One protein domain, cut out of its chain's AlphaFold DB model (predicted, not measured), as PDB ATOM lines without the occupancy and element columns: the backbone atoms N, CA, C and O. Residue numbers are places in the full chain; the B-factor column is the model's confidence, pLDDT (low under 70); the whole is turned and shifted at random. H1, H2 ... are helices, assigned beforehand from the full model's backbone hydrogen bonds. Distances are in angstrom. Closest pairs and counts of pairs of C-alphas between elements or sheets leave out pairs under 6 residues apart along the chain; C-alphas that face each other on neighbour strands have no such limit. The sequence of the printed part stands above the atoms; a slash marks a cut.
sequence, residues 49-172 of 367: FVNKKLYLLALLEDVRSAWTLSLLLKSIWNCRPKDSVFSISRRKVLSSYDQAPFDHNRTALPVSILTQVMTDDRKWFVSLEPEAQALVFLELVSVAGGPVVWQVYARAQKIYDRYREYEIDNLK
ATOM      1  N   PHE A  49     162.278 133.189 149.769       90.19
ATOM      2  CA  PHE A  49     162.952 131.928 150.063       90.19
ATOM      3  C   PHE A  49     162.017 130.881 150.693       90.19
ATOM      4  O   PHE A  49     162.070 129.702 150.338       90.19
ATOM      5  N   VAL A  50     161.131 131.307 151.601       90.56
ATOM      6  CA  VAL A  50     160.176 130.412 152.274       90.56
ATOM      7  C   VAL A  50     159.217 129.781 151.267       90.56
ATOM      8  O   VAL A  50     159.023 128.566 151.288       90.56
ATOM      9  N   ASN A  51     158.664 130.577 150.350       91.19
ATOM     10  CA  ASN A  51     157.741 130.073 149.338       91.19
ATOM     11  C   ASN A  51     158.459 129.245 148.269       91.19
ATOM     12  O   ASN A  51     157.912 128.230 147.847       91.19
ATOM     13  N   LYS A  52     159.702 129.593 147.901       93.75
ATOM     14  CA  LYS A  52     160.529 128.777 146.991       93.75
ATOM     15  C   LYS A  52     160.727 127.375 147.549       93.75
ATOM     16  O   LYS A  52     160.520 126.386 146.854       93.75
ATOM     17  N   LYS A  53     161.076 127.298 148.837       94.12
ATOM     18  CA  LYS A  53     161.196 126.035 149.564       94.12
ATOM     19  C   LYS A  53     159.882 125.260 149.550       94.12
ATOM     20  O   LYS A  53     159.896 124.080 149.222       94.12
ATOM     21  N   LEU A  54     158.772 125.885 149.946       93.31
ATOM     22  CA  LEU A  54     157.473 125.207 149.998       93.31
ATOM     23  C   LEU A  54     157.074 124.660 148.626       93.31
ATOM     24  O   LEU A  54     156.632 123.518 148.540       93.31
ATOM     25  N   TYR A  55     157.290 125.449 147.573       94.94
ATOM     26  CA  TYR A  55     156.978 125.053 146.210       94.94
ATOM     27  C   TYR A  55     157.803 123.850 145.754       94.94
ATOM     28  O   TYR A  55     157.243 122.819 145.400       94.94
ATOM     29  N   LEU A  56     159.133 123.939 145.853       95.38
ATOM     30  CA  LEU A  56     160.029 122.862 145.428       95.38
ATOM     31  C   LEU A  56     159.819 121.573 146.225       95.38
ATOM     32  O   LEU A  56     159.910 120.486 145.666       95.38
ATOM     33  N   LEU A  57     159.521 121.667 147.523       94.69
ATOM     34  CA  LEU A  57     159.193 120.481 148.312       94.69
ATOM     35  C   LEU A  57     157.870 119.849 147.870       94.69
ATOM     36  O   LEU A  57     157.781 118.628 147.872       94.69
ATOM     37  N   ALA A  58     156.871 120.646 147.474       93.69
ATOM     38  CA  ALA A  58     155.613 120.124 146.947       93.69
ATOM     39  C   ALA A  58     155.808 119.427 145.592       93.69
ATOM     40  O   ALA A  58     155.337 118.305 145.436       93.69
ATOM     41  N   LEU A  59     156.562 120.037 144.668       94.25
ATOM     42  CA  LEU A  59     156.902 119.418 143.380       94.25
ATOM     43  C   LEU A  59     157.638 118.089 143.564       94.25
ATOM     44  O   LEU A  59     157.379 117.121 142.861       94.25
ATOM     45  N   LEU A  60     158.536 118.024 144.548       92.69
ATOM     46  CA  LEU A  60     159.318 116.828 144.828       92.69
ATOM     47  C   LEU A  60     158.460 115.645 145.310       92.69
ATOM     48  O   LEU A  60     158.798 114.503 145.013       92.69
ATOM     49  N   GLU A  61     157.370 115.897 146.043       90.19
ATOM     50  CA  GLU A  61     156.416 114.839 146.420       90.19
ATOM     51  C   GLU A  61     155.629 114.307 145.217       90.19
ATOM     52  O   GLU A  61     155.156 113.173 145.259       90.19
ATOM     53  N   ASP A  62     155.491 115.102 144.155       90.44
ATOM     54  CA  ASP A  62     154.757 114.711 142.951       90.44
ATOM     55  C   ASP A  62     155.606 113.948 141.937       90.44
ATOM     56  O   ASP A  62     155.061 113.391 140.983       90.44
ATOM     57  N   VAL A  63     156.926 113.896 142.134       88.88
ATOM     58  CA  VAL A  63     157.822 113.118 141.277       88.88
ATOM     59  C   VAL A  63     157.520 111.630 141.465       88.88
ATOM     60  O   VAL A  63     157.803 111.031 142.504       88.88
ATOM     61  N   ARG A  64     156.954 111.018 140.422       77.31
ATOM     62  CA  ARG A  64     156.507 109.614 140.441       77.31
ATOM     63  C   ARG A  64     157.621 108.617 140.131       77.31
ATOM     64  O   ARG A  64     157.501 107.443 140.463       77.31
ATOM     65  N   SER A  65     158.693 109.070 139.484       84.44
ATOM     66  CA  SER A  65     159.766 108.204 138.997       84.44
ATOM     67  C   SER A  65     160.961 108.179 139.949       84.44
ATOM     68  O   SER A  65     161.591 109.207 140.219       84.44
ATOM     69  N   ALA A  66     161.332 106.978 140.402       84.81
ATOM     70  CA  ALA A  66     162.563 106.752 141.158       84.81
ATOM     71  C   ALA A  66     163.812 107.133 140.342       84.81
ATOM     72  O   ALA A  66     164.788 107.640 140.903       84.81
ATOM     73  N   TRP A  67     163.764 106.965 139.015       85.56
ATOM     74  CA  TRP A  67     164.834 107.395 138.117       85.56
ATOM     75  C   TRP A  67     165.004 108.915 138.143       85.56
ATOM     76  O   TRP A  67     166.119 109.389 138.373       85.56
ATOM     77  N   THR A  68     163.913 109.679 138.028       84.94
ATOM     78  CA  THR A  68     163.949 111.148 138.109       84.94
ATOM     79  C   THR A  68     164.516 111.610 139.449       84.94
ATOM     80  O   THR A  68     165.406 112.456 139.480       84.94
ATOM     81  N   LEU A  69     164.101 110.998 140.563       86.06
ATOM     82  CA  LEU A  69     164.675 111.290 141.883       86.06
ATOM     83  C   LEU A  69     166.181 110.994 141.947       86.06
ATOM     84  O   LEU A  69     166.941 111.794 142.493       86.06
ATOM     85  N   SER A  70     166.628 109.875 141.368       85.62
ATOM     86  CA  SER A  70     168.051 109.520 141.311       85.62
ATOM     87  C   SER A  70     168.864 110.522 140.483       85.62
ATOM     88  O   SER A  70     169.964 110.910 140.886       85.62
ATOM     89  N   LEU A  71     168.301 110.994 139.365       84.50
ATOM     90  CA  LEU A  71     168.910 111.991 138.496       84.50
ATOM     91  C   LEU A  71     169.033 113.327 139.229       84.50
ATOM     92  O   LEU A  71     170.120 113.899 139.268       84.50
ATOM     93  N   LEU A  72     167.961 113.777 139.885       85.06
ATOM     94  CA  LEU A  72     167.958 114.992 140.701       85.06
ATOM     95  C   LEU A  72     169.005 114.928 141.817       85.06
ATOM     96  O   LEU A  72     169.799 115.856 141.971       85.06
ATOM     97  N   LEU A  73     169.056 113.821 142.564       85.44
ATOM     98  CA  LEU A  73     170.044 113.617 143.625       85.44
ATOM     99  C   LEU A  73     171.474 113.671 143.084       85.44
ATOM    100  O   LEU A  73     172.321 114.357 143.657       85.44
ATOM    101  N   LYS A  74     171.738 112.990 141.964       85.19
ATOM    102  CA  LYS A  74     173.060 112.958 141.334       85.19
ATOM    103  C   LYS A  74     173.472 114.332 140.807       85.19
ATOM    104  O   LYS A  74     174.612 114.740 141.024       85.19
ATOM    105  N   SER A  75     172.561 115.057 140.166       84.12
ATOM    106  CA  SER A  75     172.801 116.410 139.659       84.12
ATOM    107  C   SER A  75     173.088 117.384 140.799       84.12
ATOM    108  O   SER A  75     174.115 118.062 140.783       84.12
ATOM    109  N   ILE A  76     172.257 117.388 141.847       82.31
ATOM    110  CA  ILE A  76     172.477 118.238 143.022       82.31
ATOM    111  C   ILE A  76     173.811 117.893 143.694       82.31
ATOM    112  O   ILE A  76     174.557 118.801 144.045       82.31
ATOM    113  N   TRP A  77     174.137 116.607 143.853       80.31
ATOM    114  CA  TRP A  77     175.388 116.177 144.481       80.31
ATOM    115  C   TRP A  77     176.627 116.584 143.671       80.31
ATOM    116  O   TRP A  77     177.589 117.106 144.230       80.31
ATOM    117  N   ASN A  78     176.599 116.410 142.348       78.56
ATOM    118  CA  ASN A  78     177.730 116.737 141.474       78.56
ATOM    119  C   ASN A  78     178.001 118.243 141.378       78.56
ATOM    120  O   ASN A  78     179.150 118.656 141.234       78.56
ATOM    121  N   CYS A  79     176.970 119.076 141.508       69.56
ATOM    122  CA  CYS A  79     177.115 120.531 141.518       69.56
ATOM    123  C   CYS A  79     177.651 121.086 142.855       69.56
ATOM    124  O   CYS A  79     177.744 122.305 143.024       69.56
ATOM    125  N   ARG A  80     177.993 120.225 143.827       69.00
ATOM    126  CA  ARG A  80     178.426 120.634 145.170       69.00
ATOM    127  C   ARG A  80     179.908 120.327 145.397       69.00
ATOM    128  O   ARG A  80     180.267 119.212 145.772       69.00
ATOM    129  N   PRO A  81     180.803 121.323 145.241       65.81
ATOM    130  CA  PRO A  81     182.206 121.149 145.601       65.81
ATOM    131  C   PRO A  81     182.343 120.941 147.113       65.81
ATOM    132  O   PRO A  81     181.506 121.413 147.891       65.81
ATOM    133  N   LYS A  82     183.438 120.297 147.541       65.56
ATOM    134  CA  LYS A  82     183.761 120.044 148.962       65.56
ATOM    135  C   LYS A  82     183.602 121.295 149.838       65.56
ATOM    136  O   LYS A  82     183.139 121.199 150.972       65.56
ATOM    137  N   ASP A  83     183.907 122.469 149.291       60.47
ATOM    138  CA  ASP A  83     183.770 123.756 149.974       60.47
ATOM    139  C   ASP A  83     182.333 124.168 150.301       60.47
ATOM    140  O   ASP A  83     182.119 124.831 151.315       60.47
ATOM    141  N   SER A  84     181.348 123.770 149.492       66.31
ATOM    142  CA  SER A  84     179.928 124.058 149.749       66.31
ATOM    143  C   SER A  84     179.379 123.203 150.894       66.31
ATOM    144  O   SER A  84     178.767 123.724 151.824       66.31
ATOM    145  N   VAL A  85     179.706 121.906 150.903       69.62
ATOM    146  CA  VAL A  85     179.375 120.983 152.002       69.62
ATOM    147  C   VAL A  85     180.015 121.456 153.305       69.62
ATOM    148  O   VAL A  85     179.405 121.455 154.373       69.62
ATOM    149  N   PHE A  86     181.259 121.919 153.219       68.38
ATOM    150  CA  PHE A  86     181.977 122.421 154.374       68.38
ATOM    151  C   PHE A  86     181.443 123.777 154.871       68.38
ATOM    152  O   PHE A  86     181.341 123.986 156.078       68.38
ATOM    153  N   SER A  87     181.052 124.677 153.960       68.00
ATOM    154  CA  SER A  87     180.429 125.975 154.267       68.00
ATOM    155  C   SER A  87     179.181 125.818 155.137       68.00
ATOM    156  O   SER A  87     179.062 126.511 156.149       68.00
ATOM    157  N   ILE A  88     178.299 124.872 154.797       71.38
ATOM    158  CA  ILE A  88     177.064 124.626 155.560       71.38
ATOM    159  C   ILE A  88     177.282 123.892 156.878       71.38
ATOM    160  O   ILE A  88     176.482 124.023 157.798       71.38
ATOM    161  N   SER A  89     178.364 123.119 156.976       70.00
ATOM    162  CA  SER A  89     178.668 122.330 158.171       70.00
ATOM    163  C   SER A  89     179.206 123.200 159.308       70.00
ATOM    164  O   SER A  89     179.300 122.746 160.444       70.00
ATOM    165  N   ARG A  90     179.576 124.456 159.025       69.94
ATOM    166  CA  ARG A  90     180.086 125.389 160.028       69.94
ATOM    167  C   ARG A  90     178.959 126.090 160.780       69.94
ATOM    168  O   ARG A  90     177.939 126.466 160.215       69.94
ATOM    169  N   ARG A  91     179.231 126.415 162.048       66.88
ATOM    170  CA  ARG A  91     178.347 127.217 162.916       66.88
ATOM    171  C   ARG A  91     177.897 128.538 162.280       66.88
ATOM    172  O   ARG A  91     176.770 128.971 162.494       66.88
ATOM    173  N   LYS A  92     178.792 129.200 161.544       71.94
ATOM    174  CA  LYS A  92     178.471 130.380 160.742       71.94
ATOM    175  C   LYS A  92     178.679 130.014 159.285       71.94
ATOM    176  O   LYS A  92     179.814 129.763 158.880       71.94
ATOM    177  N   VAL A  93     177.583 129.998 158.535       72.81
ATOM    178  CA  VAL A  93     177.599 129.709 157.106       72.81
ATOM    179  C   VAL A  93     178.479 130.730 156.395       72.81
ATOM    180  O   VAL A  93     178.304 131.943 156.550       72.81
ATOM    181  N   LEU A  94     179.466 130.218 155.666       67.00
ATOM    182  CA  LEU A  94     180.567 131.012 155.127       67.00
ATOM    183  C   LEU A  94     180.214 131.636 153.778       67.00
ATOM    184  O   LEU A  94     180.574 132.780 153.524       67.00
ATOM    185  N   SER A  95     179.501 130.897 152.932       70.19
ATOM    186  CA  SER A  95     179.025 131.397 151.650       70.19
ATOM    187  C   SER A  95     177.706 132.138 151.815       70.19
ATOM    188  O   SER A  95     176.756 131.607 152.387       70.19
ATOM    189  N   SER A  96     177.594 133.331 151.238       71.44
ATOM    190  CA  SER A  96     176.307 134.029 151.140       71.44
ATOM    191  C   SER A  96     175.261 133.244 150.350       71.44
ATOM    192  O   SER A  96     174.077 133.432 150.578       71.44
ATOM    193  N   TYR A  97     175.686 132.378 149.423       74.12
ATOM    194  CA  TYR A  97     174.769 131.507 148.687       74.12
ATOM    195  C   TYR A  97     174.098 130.479 149.611       74.12
ATOM    196  O   TYR A  97     172.957 130.089 149.379       74.12
ATOM    197  N   ASP A  98     174.796 130.059 150.667       77.00
ATOM    198  CA  ASP A  98     174.306 129.086 151.641       77.00
ATOM    199  C   ASP A  98     173.553 129.748 152.815       77.00
ATOM    200  O   ASP A  98     172.989 129.056 153.664       77.00
ATOM    201  N   GLN A  99     173.542 131.083 152.895       81.38
ATOM    202  CA  GLN A  99     172.814 131.826 153.924       81.38
ATOM    203  C   GLN A  99     171.347 131.981 153.521       81.38
ATOM    204  O   GLN A  99     171.041 132.363 152.394       81.38
ATOM    205  N   ALA A 100     170.430 131.702 154.450       82.00
ATOM    206  CA  ALA A 100     169.012 131.944 154.217       82.00
ATOM    207  C   ALA A 100     168.768 133.463 154.165       82.00
ATOM    208  O   ALA A 100     169.070 134.149 155.149       82.00
ATOM    209  N   PRO A 101     168.262 134.008 153.046       80.75
ATOM    210  CA  PRO A 101     167.981 135.428 152.958       80.75
ATOM    211  C   PRO A 101     166.786 135.772 153.854       80.75
ATOM    212  O   PRO A 101     165.833 135.005 153.976       80.75
ATOM    213  N   PHE A 102     166.834 136.950 154.471       80.44
ATOM    214  CA  PHE A 102     165.676 137.532 155.143       80.44
ATOM    215  C   PHE A 102     164.878 138.345 154.118       80.44
ATOM    216  O   PHE A 102     164.995 139.569 154.046       80.44
ATOM    217  N   ASP A 103     164.156 137.644 153.243       81.81
ATOM    218  CA  ASP A 103     163.420 138.227 152.124       81.81
ATOM    219  C   ASP A 103     161.897 138.068 152.248       81.81
ATOM    220  O   ASP A 103     161.370 137.303 153.052       81.81
ATOM    221  N   HIS A 104     161.183 138.850 151.441       84.19
ATOM    222  CA  HIS A 104     159.730 138.807 151.300       84.19
ATOM    223  C   HIS A 104     159.386 138.599 149.824       84.19
ATOM    224  O   HIS A 104     160.229 138.812 148.948       84.19
ATOM    225  N   ASN A 105     158.146 138.200 149.538       83.50
ATOM    226  CA  ASN A 105     157.672 138.112 148.160       83.50
ATOM    227  C   ASN A 105     157.791 139.489 147.493       83.50
ATOM    228  O   ASN A 105     157.212 140.463 147.967       83.50
ATOM    229  N   ARG A 106     158.537 139.564 146.390       78.38
ATOM    230  CA  ARG A 106     158.692 140.769 145.560       78.38
ATOM    231  C   ARG A 106     157.596 140.881 144.499       78.38
ATOM    232  O   ARG A 106     157.571 141.834 143.729       78.38
ATOM    233  N   THR A 107     156.697 139.904 144.440       70.69
ATOM    234  CA  THR A 107     155.481 139.956 143.630       70.69
ATOM    235  C   THR A 107     154.473 140.900 144.284       70.69
ATOM    236  O   THR A 107     154.161 140.730 145.459       70.69
ATOM    237  N   ALA A 108     153.886 141.822 143.519       58.09
ATOM    238  CA  ALA A 108     152.804 142.697 143.991       58.09
ATOM    239  C   ALA A 108     151.465 141.960 144.245       58.09
ATOM    240  O   ALA A 108     150.453 142.590 144.543       58.09
ATOM    241  N   LEU A 109     151.438 140.630 144.098       68.69
ATOM    242  CA  LEU A 109     150.236 139.810 144.200       68.69
ATOM    243  C   LEU A 109     149.910 139.452 145.664       68.69
ATOM    244  O   LEU A 109     150.822 139.125 146.431       68.69
ATOM    245  N   PRO A 110     148.619 139.438 146.053       78.69
ATOM    246  CA  PRO A 110     148.165 138.858 147.313       78.69
ATOM    247  C   PRO A 110     148.627 137.405 147.483       78.69
ATOM    248  O   PRO A 110     148.711 136.650 146.514       78.69
ATOM    249  N   VAL A 111     148.848 136.984 148.733       80.19
ATOM    250  CA  VAL A 111     149.296 135.616 149.066       80.19
ATOM    251  C   VAL A 111     148.348 134.550 148.507       80.19
ATOM    252  O   VAL A 111     148.818 133.533 148.012       80.19
ATOM    253  N   SER A 112     147.035 134.799 148.512       83.88
ATOM    254  CA  SER A 112     146.035 133.885 147.942       83.88
ATOM    255  C   SER A 112     146.228 133.645 146.444       83.88
ATOM    256  O   SER A 112     146.115 132.510 145.988       83.88
ATOM    257  N   ILE A 113     146.566 134.691 145.685       85.69
ATOM    258  CA  ILE A 113     146.836 134.579 144.247       85.69
ATOM    259  C   ILE A 113     148.138 133.814 144.021       85.69
ATOM    260  O   ILE A 113     148.189 132.948 143.157       85.69
ATOM    261  N   LEU A 114     149.171 134.067 144.829       86.31
ATOM    262  CA  LEU A 114     150.417 133.306 144.740       86.31
ATOM    263  C   LEU A 114     150.191 131.810 145.004       86.31
ATOM    264  O   LEU A 114     150.704 130.973 144.267       86.31
ATOM    265  N   THR A 115     149.400 131.460 146.020       88.19
ATOM    266  CA  THR A 115     149.045 130.061 146.292       88.19
ATOM    267  C   THR A 115     148.288 129.432 145.123       88.19
ATOM    268  O   THR A 115     148.550 128.276 144.792       88.19
ATOM    269  N   GLN A 116     147.391 130.182 144.476       89.44
ATOM    270  CA  GLN A 116     146.680 129.712 143.288       89.44
ATOM    271  C   GLN A 116     147.646 129.449 142.127       89.44
ATOM    272  O   GLN A 116     147.637 128.350 141.585       89.44
ATOM    273  N   VAL A 117     148.541 130.396 141.826       90.00
ATOM    274  CA  VAL A 117     149.573 130.247 140.784       90.00
ATOM    275  C   VAL A 117     150.438 129.015 141.048       90.00
ATOM    276  O   VAL A 117     150.583 128.180 140.166       90.00
ATOM    277  N   MET A 118     150.937 128.843 142.276       91.75
ATOM    278  CA  MET A 118     151.709 127.652 142.657       91.75
ATOM    279  C   MET A 118     150.903 126.359 142.480       91.75
ATOM    280  O   MET A 118     151.458 125.324 142.136       91.75
ATOM    281  N   THR A 119     149.597 126.389 142.747       92.88
ATOM    282  CA  THR A 119     148.741 125.202 142.632       92.88
ATOM    283  C   THR A 119     148.474 124.841 141.175       92.88
ATOM    284  O   THR A 119     148.468 123.659 140.840       92.88
ATOM    285  N   ASP A 120     148.249 125.830 140.316       92.75
ATOM    286  CA  ASP A 120     147.992 125.601 138.896       92.75
ATOM    287  C   ASP A 120     149.270 125.183 138.157       92.75
ATOM    288  O   ASP A 120     149.244 124.194 137.428       92.75
ATOM    289  N   ASP A 121     150.405 125.820 138.454       93.88
ATOM    290  CA  ASP A 121     151.726 125.441 137.927       93.88
ATOM    291  C   ASP A 121     152.112 124.013 138.355       93.88
ATOM    292  O   ASP A 121     152.594 123.212 137.558       93.88
ATOM    293  N   ARG A 122     151.769 123.624 139.590       94.38
ATOM    294  CA  ARG A 122     151.937 122.247 140.077       94.38
ATOM    295  C   ARG A 122     151.093 121.231 139.299       94.38
ATOM    296  O   ARG A 122     151.549 120.111 139.093       94.38
ATOM    297  N   LYS A 123     149.876 121.578 138.857       94.50
ATOM    298  CA  LYS A 123     149.058 120.671 138.022       94.50
ATOM    299  C   LYS A 123     149.706 120.452 136.661       94.50
ATOM    300  O   LYS A 123     149.762 119.310 136.213       94.50
ATOM    301  N   TRP A 124     150.210 121.525 136.051       94.38
ATOM    302  CA  TRP A 124     150.986 121.440 134.818       94.38
ATOM    303  C   TRP A 124     152.227 120.558 135.016       94.38
ATOM    304  O   TRP A 124     152.402 119.587 134.285       94.38
ATOM    305  N   PHE A 125     152.997 120.764 136.087       93.94
ATOM    306  CA  PHE A 125     154.159 119.927 136.410       93.94
ATOM    307  C   PHE A 125     153.818 118.430 136.522       93.94
ATOM    308  O   PHE A 125     154.555 117.574 136.033       93.94
ATOM    309  N   VAL A 126     152.681 118.091 137.136       92.69
ATOM    310  CA  VAL A 126     152.215 116.699 137.268       92.69
ATOM    311  C   VAL A 126     151.844 116.072 135.920       92.69
ATOM    312  O   VAL A 126     151.939 114.852 135.793       92.69
ATOM    313  N   SER A 127     151.414 116.869 134.937       92.12
ATOM    314  CA  SER A 127     151.111 116.372 133.587       92.12
ATOM    315  C   SER A 127     152.344 116.102 132.724       92.12
ATOM    316  O   SER A 127     152.208 115.456 131.691       92.12
ATOM    317  N   LEU A 128     153.528 116.558 133.142       90.88
ATOM    318  CA  LEU A 128     154.771 116.368 132.399       90.88
ATOM    319  C   LEU A 128     155.331 114.947 132.537       90.88
ATOM    320  O   LEU A 128     155.206 114.305 133.583       90.88
ATOM    321  N   GLU A 129     156.055 114.517 131.503       90.12
ATOM    322  CA  GLU A 129     156.869 113.302 131.540       90.12
ATOM    323  C   GLU A 129     158.025 113.415 132.562       90.12
ATOM    324  O   GLU A 129     158.503 114.522 132.851       90.12
ATOM    325  N   PRO A 130     158.516 112.292 133.123       88.06
ATOM    326  CA  PRO A 130     159.526 112.293 134.184       88.06
ATOM    327  C   PRO A 130     160.833 113.030 133.846       88.06
ATOM    328  O   PRO A 130     161.478 113.577 134.747       88.06
ATOM    329  N   GLU A 131     161.243 113.045 132.577       85.88
ATOM    330  CA  GLU A 131     162.408 113.777 132.072       85.88
ATOM    331  C   GLU A 131     162.169 115.291 132.104       85.88
ATOM    332  O   GLU A 131     163.007 116.044 132.605       85.88
ATOM    333  N   ALA A 132     160.999 115.735 131.637       88.56
ATOM    334  CA  ALA A 132     160.598 117.136 131.656       88.56
ATOM    335  C   ALA A 132     160.423 117.645 133.097       88.56
ATOM    336  O   ALA A 132     160.897 118.732 133.432       88.56
ATOM    337  N   GLN A 133     159.867 116.824 133.995       91.62
ATOM    338  CA  GLN A 133     159.829 117.116 135.433       91.62
ATOM    339  C   GLN A 133     161.232 117.341 136.009       91.62
ATOM    340  O   GLN A 133     161.436 118.267 136.797       91.62
ATOM    341  N   ALA A 134     162.214 116.522 135.613       89.06
ATOM    342  CA  ALA A 134     163.596 116.681 136.057       89.06
ATOM    343  C   ALA A 134     164.181 118.029 135.607       89.06
ATOM    344  O   ALA A 134     164.812 118.715 136.412       89.06
ATOM    345  N   LEU A 135     163.951 118.409 134.346       90.00
ATOM    346  CA  LEU A 135     164.436 119.664 133.768       90.00
ATOM    347  C   LEU A 135     163.856 120.880 134.491       90.00
ATOM    348  O   LEU A 135     164.619 121.685 135.028       90.00
ATOM    349  N   VAL A 136     162.524 120.966 134.593       92.38
ATOM    350  CA  VAL A 136     161.839 122.059 135.304       92.38
ATOM    351  C   VAL A 136     162.368 122.168 136.732       92.38
ATOM    352  O   VAL A 136     162.725 123.246 137.207       92.38
ATOM    353  N   PHE A 137     162.481 121.038 137.428       92.56
ATOM    354  CA  PHE A 137     162.932 121.030 138.810       92.56
ATOM    355  C   PHE A 137     164.385 121.507 138.956       92.56
ATOM    356  O   PHE A 137     164.681 122.284 139.865       92.56
ATOM    357  N   LEU A 138     165.295 121.083 138.072       90.38
ATOM    358  CA  LEU A 138     166.698 121.514 138.088       90.38
ATOM    359  C   LEU A 138     166.845 123.013 137.806       90.38
ATOM    360  O   LEU A 138     167.601 123.684 138.516       90.38
ATOM    361  N   GLU A 139     166.090 123.543 136.845       91.56
ATOM    362  CA  GLU A 139     166.053 124.974 136.531       91.56
ATOM    363  C   GLU A 139     165.622 125.794 137.753       91.56
ATOM    364  O   GLU A 139     166.323 126.719 138.170       91.56
ATOM    365  N   LEU A 140     164.535 125.401 138.419       93.38
ATOM    366  CA  LEU A 140     164.048 126.102 139.610       93.38
ATOM    367  C   LEU A 140     165.005 125.964 140.807       93.38
ATOM    368  O   LEU A 140     165.242 126.925 141.543       93.38
ATOM    369  N   VAL A 141     165.608 124.788 140.999       90.94
ATOM    370  CA  VAL A 141     166.618 124.550 142.044       90.94
ATOM    371  C   VAL A 141     167.857 125.422 141.835       90.94
ATOM    372  O   VAL A 141     168.435 125.897 142.820       90.94
ATOM    373  N   SER A 142     168.249 125.678 140.582       87.62
ATOM    374  CA  SER A 142     169.425 126.495 140.257       87.62
ATOM    375  C   SER A 142     169.316 127.927 140.805       87.62
ATOM    376  O   SER A 142     170.299 128.471 141.316       87.62
ATOM    377  N   VAL A 143     168.099 128.487 140.832       87.31
ATOM    378  CA  VAL A 143     167.805 129.857 141.293       87.31
ATOM    379  C   VAL A 143     167.238 129.931 142.723       87.31
ATOM    380  O   VAL A 143     166.957 131.017 143.240       87.31
ATOM    381  N   ALA A 144     167.086 128.792 143.411       87.50
ATOM    382  CA  ALA A 144     166.489 128.723 144.751       87.50
ATOM    383  C   ALA A 144     167.452 129.082 145.902       87.50
ATOM    384  O   ALA A 144     167.009 129.462 146.987       87.50
ATOM    385  N   GLY A 145     168.763 128.977 145.673       85.44
ATOM    386  CA  GLY A 145     169.796 129.232 146.683       85.44
ATOM    387  C   GLY A 145     170.104 128.028 147.582       85.44
ATOM    388  O   GLY A 145     169.289 127.120 147.769       85.44
ATOM    389  N   GLY A 146     171.305 128.015 148.166       85.19
ATOM    390  CA  GLY A 146     171.877 126.865 148.876       85.19
ATOM    391  C   GLY A 146     170.990 126.247 149.957       85.19
ATOM    392  O   GLY A 146     170.782 125.032 149.916       85.19
ATOM    393  N   PRO A 147     170.400 127.024 150.887       86.50
ATOM    394  CA  PRO A 147     169.610 126.435 151.963       86.50
ATOM    395  C   PRO A 147     168.303 125.785 151.491       86.50
ATOM    396  O   PRO A 147     167.797 124.899 152.184       86.50
ATOM    397  N   VAL A 148     167.750 126.183 150.336       90.06
ATOM    398  CA  VAL A 148     166.607 125.472 149.737       90.06
ATOM    399  C   VAL A 148     167.086 124.165 149.128       90.06
ATOM    400  O   VAL A 148     166.523 123.114 149.432       90.06
ATOM    401  N   VAL A 149     168.165 124.210 148.341       89.25
ATOM    402  CA  VAL A 149     168.713 123.020 147.677       89.25
ATOM    403  C   VAL A 149     169.076 121.925 148.681       89.25
ATOM    404  O   VAL A 149     168.794 120.760 148.428       89.25
ATOM    405  N   TRP A 150     169.632 122.267 149.847       86.00
ATOM    406  CA  TRP A 150     169.947 121.279 150.888       86.00
ATOM    407  C   TRP A 150     168.713 120.606 151.486       86.00
ATOM    408  O   TRP A 150     168.735 119.409 151.772       86.00
ATOM    409  N   GLN A 151     167.625 121.352 151.658       88.81
ATOM    410  CA  GLN A 151     166.373 120.792 152.162       88.81
ATOM    411  C   GLN A 151     165.691 119.915 151.119       88.81
ATOM    412  O   GLN A 151     165.190 118.845 151.456       88.81
ATOM    413  N   VAL A 152     165.731 120.345 149.860       91.12
ATOM    414  CA  VAL A 152     165.288 119.556 148.714       91.12
ATOM    415  C   VAL A 152     166.093 118.262 148.618       91.12
ATOM    416  O   VAL A 152     165.496 117.195 148.569       91.12
ATOM    417  N   TYR A 153     167.424 118.323 148.704       89.12
ATOM    418  CA  TYR A 153     168.297 117.148 148.696       89.12
ATOM    419  C   TYR A 153     167.964 116.177 149.834       89.12
ATOM    420  O   TYR A 153     167.715 114.998 149.597       89.12
ATOM    421  N   ALA A 154     167.888 116.677 151.073       88.44
ATOM    422  CA  ALA A 154     167.576 115.848 152.235       88.44
ATOM    423  C   ALA A 154     166.184 115.207 152.133       88.44
ATOM    424  O   ALA A 154     165.979 114.078 152.585       88.44
ATOM    425  N   ARG A 155     165.206 115.914 151.548       90.88
ATOM    426  CA  ARG A 155     163.871 115.360 151.321       90.88
ATOM    427  C   ARG A 155     163.869 114.337 150.188       90.88
ATOM    428  O   ARG A 155     163.282 113.274 150.369       90.88
ATOM    429  N   ALA A 156     164.558 114.620 149.086       89.88
ATOM    430  CA  ALA A 156     164.662 113.743 147.923       89.88
ATOM    431  C   ALA A 156     165.319 112.421 148.308       89.88
ATOM    432  O   ALA A 156     164.809 111.363 147.957       89.88
ATOM    433  N   GLN A 157     166.373 112.479 149.126       89.75
ATOM    434  CA  GLN A 157     167.045 111.299 149.655       89.75
ATOM    435  C   GLN A 157     166.075 110.425 150.459       89.75
ATOM    436  O   GLN A 157     165.963 109.238 150.191       89.75
ATOM    437  N   LYS A 158     165.281 111.016 151.362       90.81
ATOM    438  CA  LYS A 158     164.261 110.268 152.120       90.81
ATOM    439  C   LYS A 158     163.183 109.643 151.234       90.81
ATOM    440  O   LYS A 158     162.651 108.594 151.576       90.81
ATOM    441  N   ILE A 159     162.777 110.313 150.155       88.75
ATOM    442  CA  ILE A 159     161.785 109.756 149.223       88.75
ATOM    443  C   ILE A 159     162.412 108.591 148.450       88.75
ATOM    444  O   ILE A 159     161.809 107.527 148.374       88.75
ATOM    445  N   TYR A 160     163.634 108.768 147.953       88.75
ATOM    446  CA  TYR A 160     164.377 107.748 147.224       88.75
ATOM    447  C   TYR A 160     164.684 106.510 148.077       88.75
ATOM    448  O   TYR A 160     164.474 105.389 147.624       88.75
ATOM    449  N   ASP A 161     165.108 106.694 149.329       88.12
ATOM    450  CA  ASP A 161     165.375 105.590 150.255       88.12
ATOM    451  C   ASP A 161     164.105 104.759 150.508       88.12
ATOM    452  O   ASP A 161     164.174 103.535 150.485       88.12
ATOM    453  N   ARG A 162     162.929 105.400 150.622       88.00
ATOM    454  CA  ARG A 162     161.638 104.690 150.717       88.00
ATOM    455  C   ARG A 162     161.320 103.873 149.464       88.00
ATOM    456  O   ARG A 162     160.858 102.745 149.591       88.00
ATOM    457  N   TYR A 163     161.558 104.421 148.269       85.56
ATOM    458  CA  TYR A 163     161.386 103.666 147.020       85.56
ATOM    459  C   TYR A 163     162.316 102.455 146.974       85.56
ATOM    460  O   TYR A 163     161.880 101.353 146.654       85.56
ATOM    461  N   ARG A 164     163.580 102.643 147.357       83.06
ATOM    462  CA  ARG A 164     164.576 101.573 147.396       83.06
ATOM    463  C   ARG A 164     164.210 100.478 148.398       83.06
ATOM    464  O   ARG A 164     164.370  99.303 148.090       83.06
ATOM    465  N   GLU A 165     163.743 100.842 149.590       87.25
ATOM    466  CA  GLU A 165     163.264  99.888 150.599       87.25
ATOM    467  C   GLU A 165     162.060  99.093 150.082       87.25
ATOM    468  O   GLU A 165     162.071  97.867 150.149       87.25
ATOM    469  N   TYR A 166     161.085  99.773 149.475       85.38
ATOM    470  CA  TYR A 166     159.917  99.137 148.863       85.38
ATOM    471  C   TYR A 166     160.296  98.161 147.737       85.38
ATOM    472  O   TYR A 166     159.778  97.049 147.685       85.38
ATOM    473  N   GLU A 167     161.230  98.526 146.855       80.12
ATOM    474  CA  GLU A 167     161.734  97.619 145.814       80.12
ATOM    475  C   GLU A 167     162.455  96.405 146.403       80.12
ATOM    476  O   GLU A 167     162.258  95.283 145.938       80.12
ATOM    477  N   ILE A 168     163.275  96.607 147.436       79.94
ATOM    478  CA  ILE A 168     163.962  95.516 148.134       79.94
ATOM    479  C   ILE A 168     162.945  94.560 148.762       79.94
ATOM    480  O   ILE A 168     163.132  93.346 148.687       79.94
ATOM    481  N   ASP A 169     161.882  95.078 149.370       79.31
ATOM    482  CA  ASP A 169     160.846  94.250 149.983       79.31
ATOM    483  C   ASP A 169     160.011  93.511 148.928       79.31
ATOM    484  O   ASP A 169     159.851  92.296 149.042       79.31
ATOM    485  N   ASN A 170     159.639  94.161 147.821       77.00
ATOM    486  CA  ASN A 170     159.010  93.491 146.676       77.00
ATOM    487  C   ASN A 170     159.889  92.376 146.091       77.00
ATOM    488  O   ASN A 170     159.386  91.315 145.717       77.00
ATOM    489  N   LEU A 171     161.206  92.589 146.005       73.00
ATOM    490  CA  LEU A 171     162.150  91.573 145.532       73.00
ATOM    491  C   LEU A 171     162.252  90.392 146.501       73.00
ATOM    492  O   LEU A 171     162.339  89.252 146.049       73.00
ATOM    493  N   LYS A 172     162.213  90.637 147.817       70.62
ATOM    494  CA  LYS A 172     162.166  89.566 148.826       70.62
ATOM    495  C   LYS A 172     160.869  88.766 148.734       70.62
ATOM    496  O   LYS A 172     160.925  87.545 148.829       70.62
TER     497      LYS A 172
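This is residues 49 to 172 of the 367 residues of the protein "F-box domain-containing protein" of Papilio xuthus (UniProt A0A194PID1). Four helices, H1, H2, H5 and H6, form a bundle, with H4 packed along the side of H1 and the short H3 off to the opposite side, near H6. A long loop, residues 90 to 110, runs from H3 to H4 past the end of the bundle where H1 and H6 begin, while the last part of H6, residues 165 to 172, sticks out at the other end. The printed part has 124 residues with six named helices, H1 to H6 in order along the chain, and no named strand; the class is all helix. It is compact, with a radius of gyration of the C-alphas of 15.9 A, and flat, spanning 51 by 38 by 20 A.

H6, residues 146 to 172, touches H1, residues 49 to 62, with residues 148 to 159 alone; the closest C-alphas, those of Lys 53 and Val 148, are 5.4 A apart, and the helices run the same way at a shallow tilt of 16 degrees. H6 also touches H2, residues 66 to 78, opposite ways at a steep tilt of 40 degrees, closest at the C-alphas of Ala 66 and Tyr 160, 6.4 A. H1, the hub, touches H5, residues 130 to 144, opposite ways at a shallow tilt of 14 degrees, closest at the C-alphas of Lys 52 and Ala 144, 6.4 A. H2 touches H5 with residues 68 to 72 alone, the same way at a shallow tilt of 32 degrees, only just short of steep; the closest C-alphas are those of Thr 68 and Ala 134, 5.9 A. H4, residues 111 to 127, touches H1, the same way at a shallow tilt of 30 degrees, closest at the C-alphas of Asp 62 and Val 126, 6.5 A. H3, residues 82 to 89, touches no helix but is near H6. H4 and H6 are apart. Every O i to N i+4 pair is within hydrogen-bond range in H1, H2, H3 and H4; in H5 10 of 11 are, in H6 22 of 23.

H6 is 38.5 A long, from C-alpha 146 at (171.877, 126.865, 148.876) to C-alpha 172 at (162.166, 89.566, 148.826). H1 begins at C-alpha 49 (162.952, 131.928, 150.063) and is 20.4 A long. H4 measures 24.8 A, H5 20.7 A, H2 18.2 A and H3 10.8 A.

The C-alphas farthest apart, those of Ala 108 and Lys 172, are 54.2 A apart. The printed part has no cut. The link from H3 to H4, 21 residues, is long; the other links are tight. Mean pLDDT of the printed part is 84.0; it is under 70 at residues 79 to 87, 90 to 91, 94 and 108 to 109.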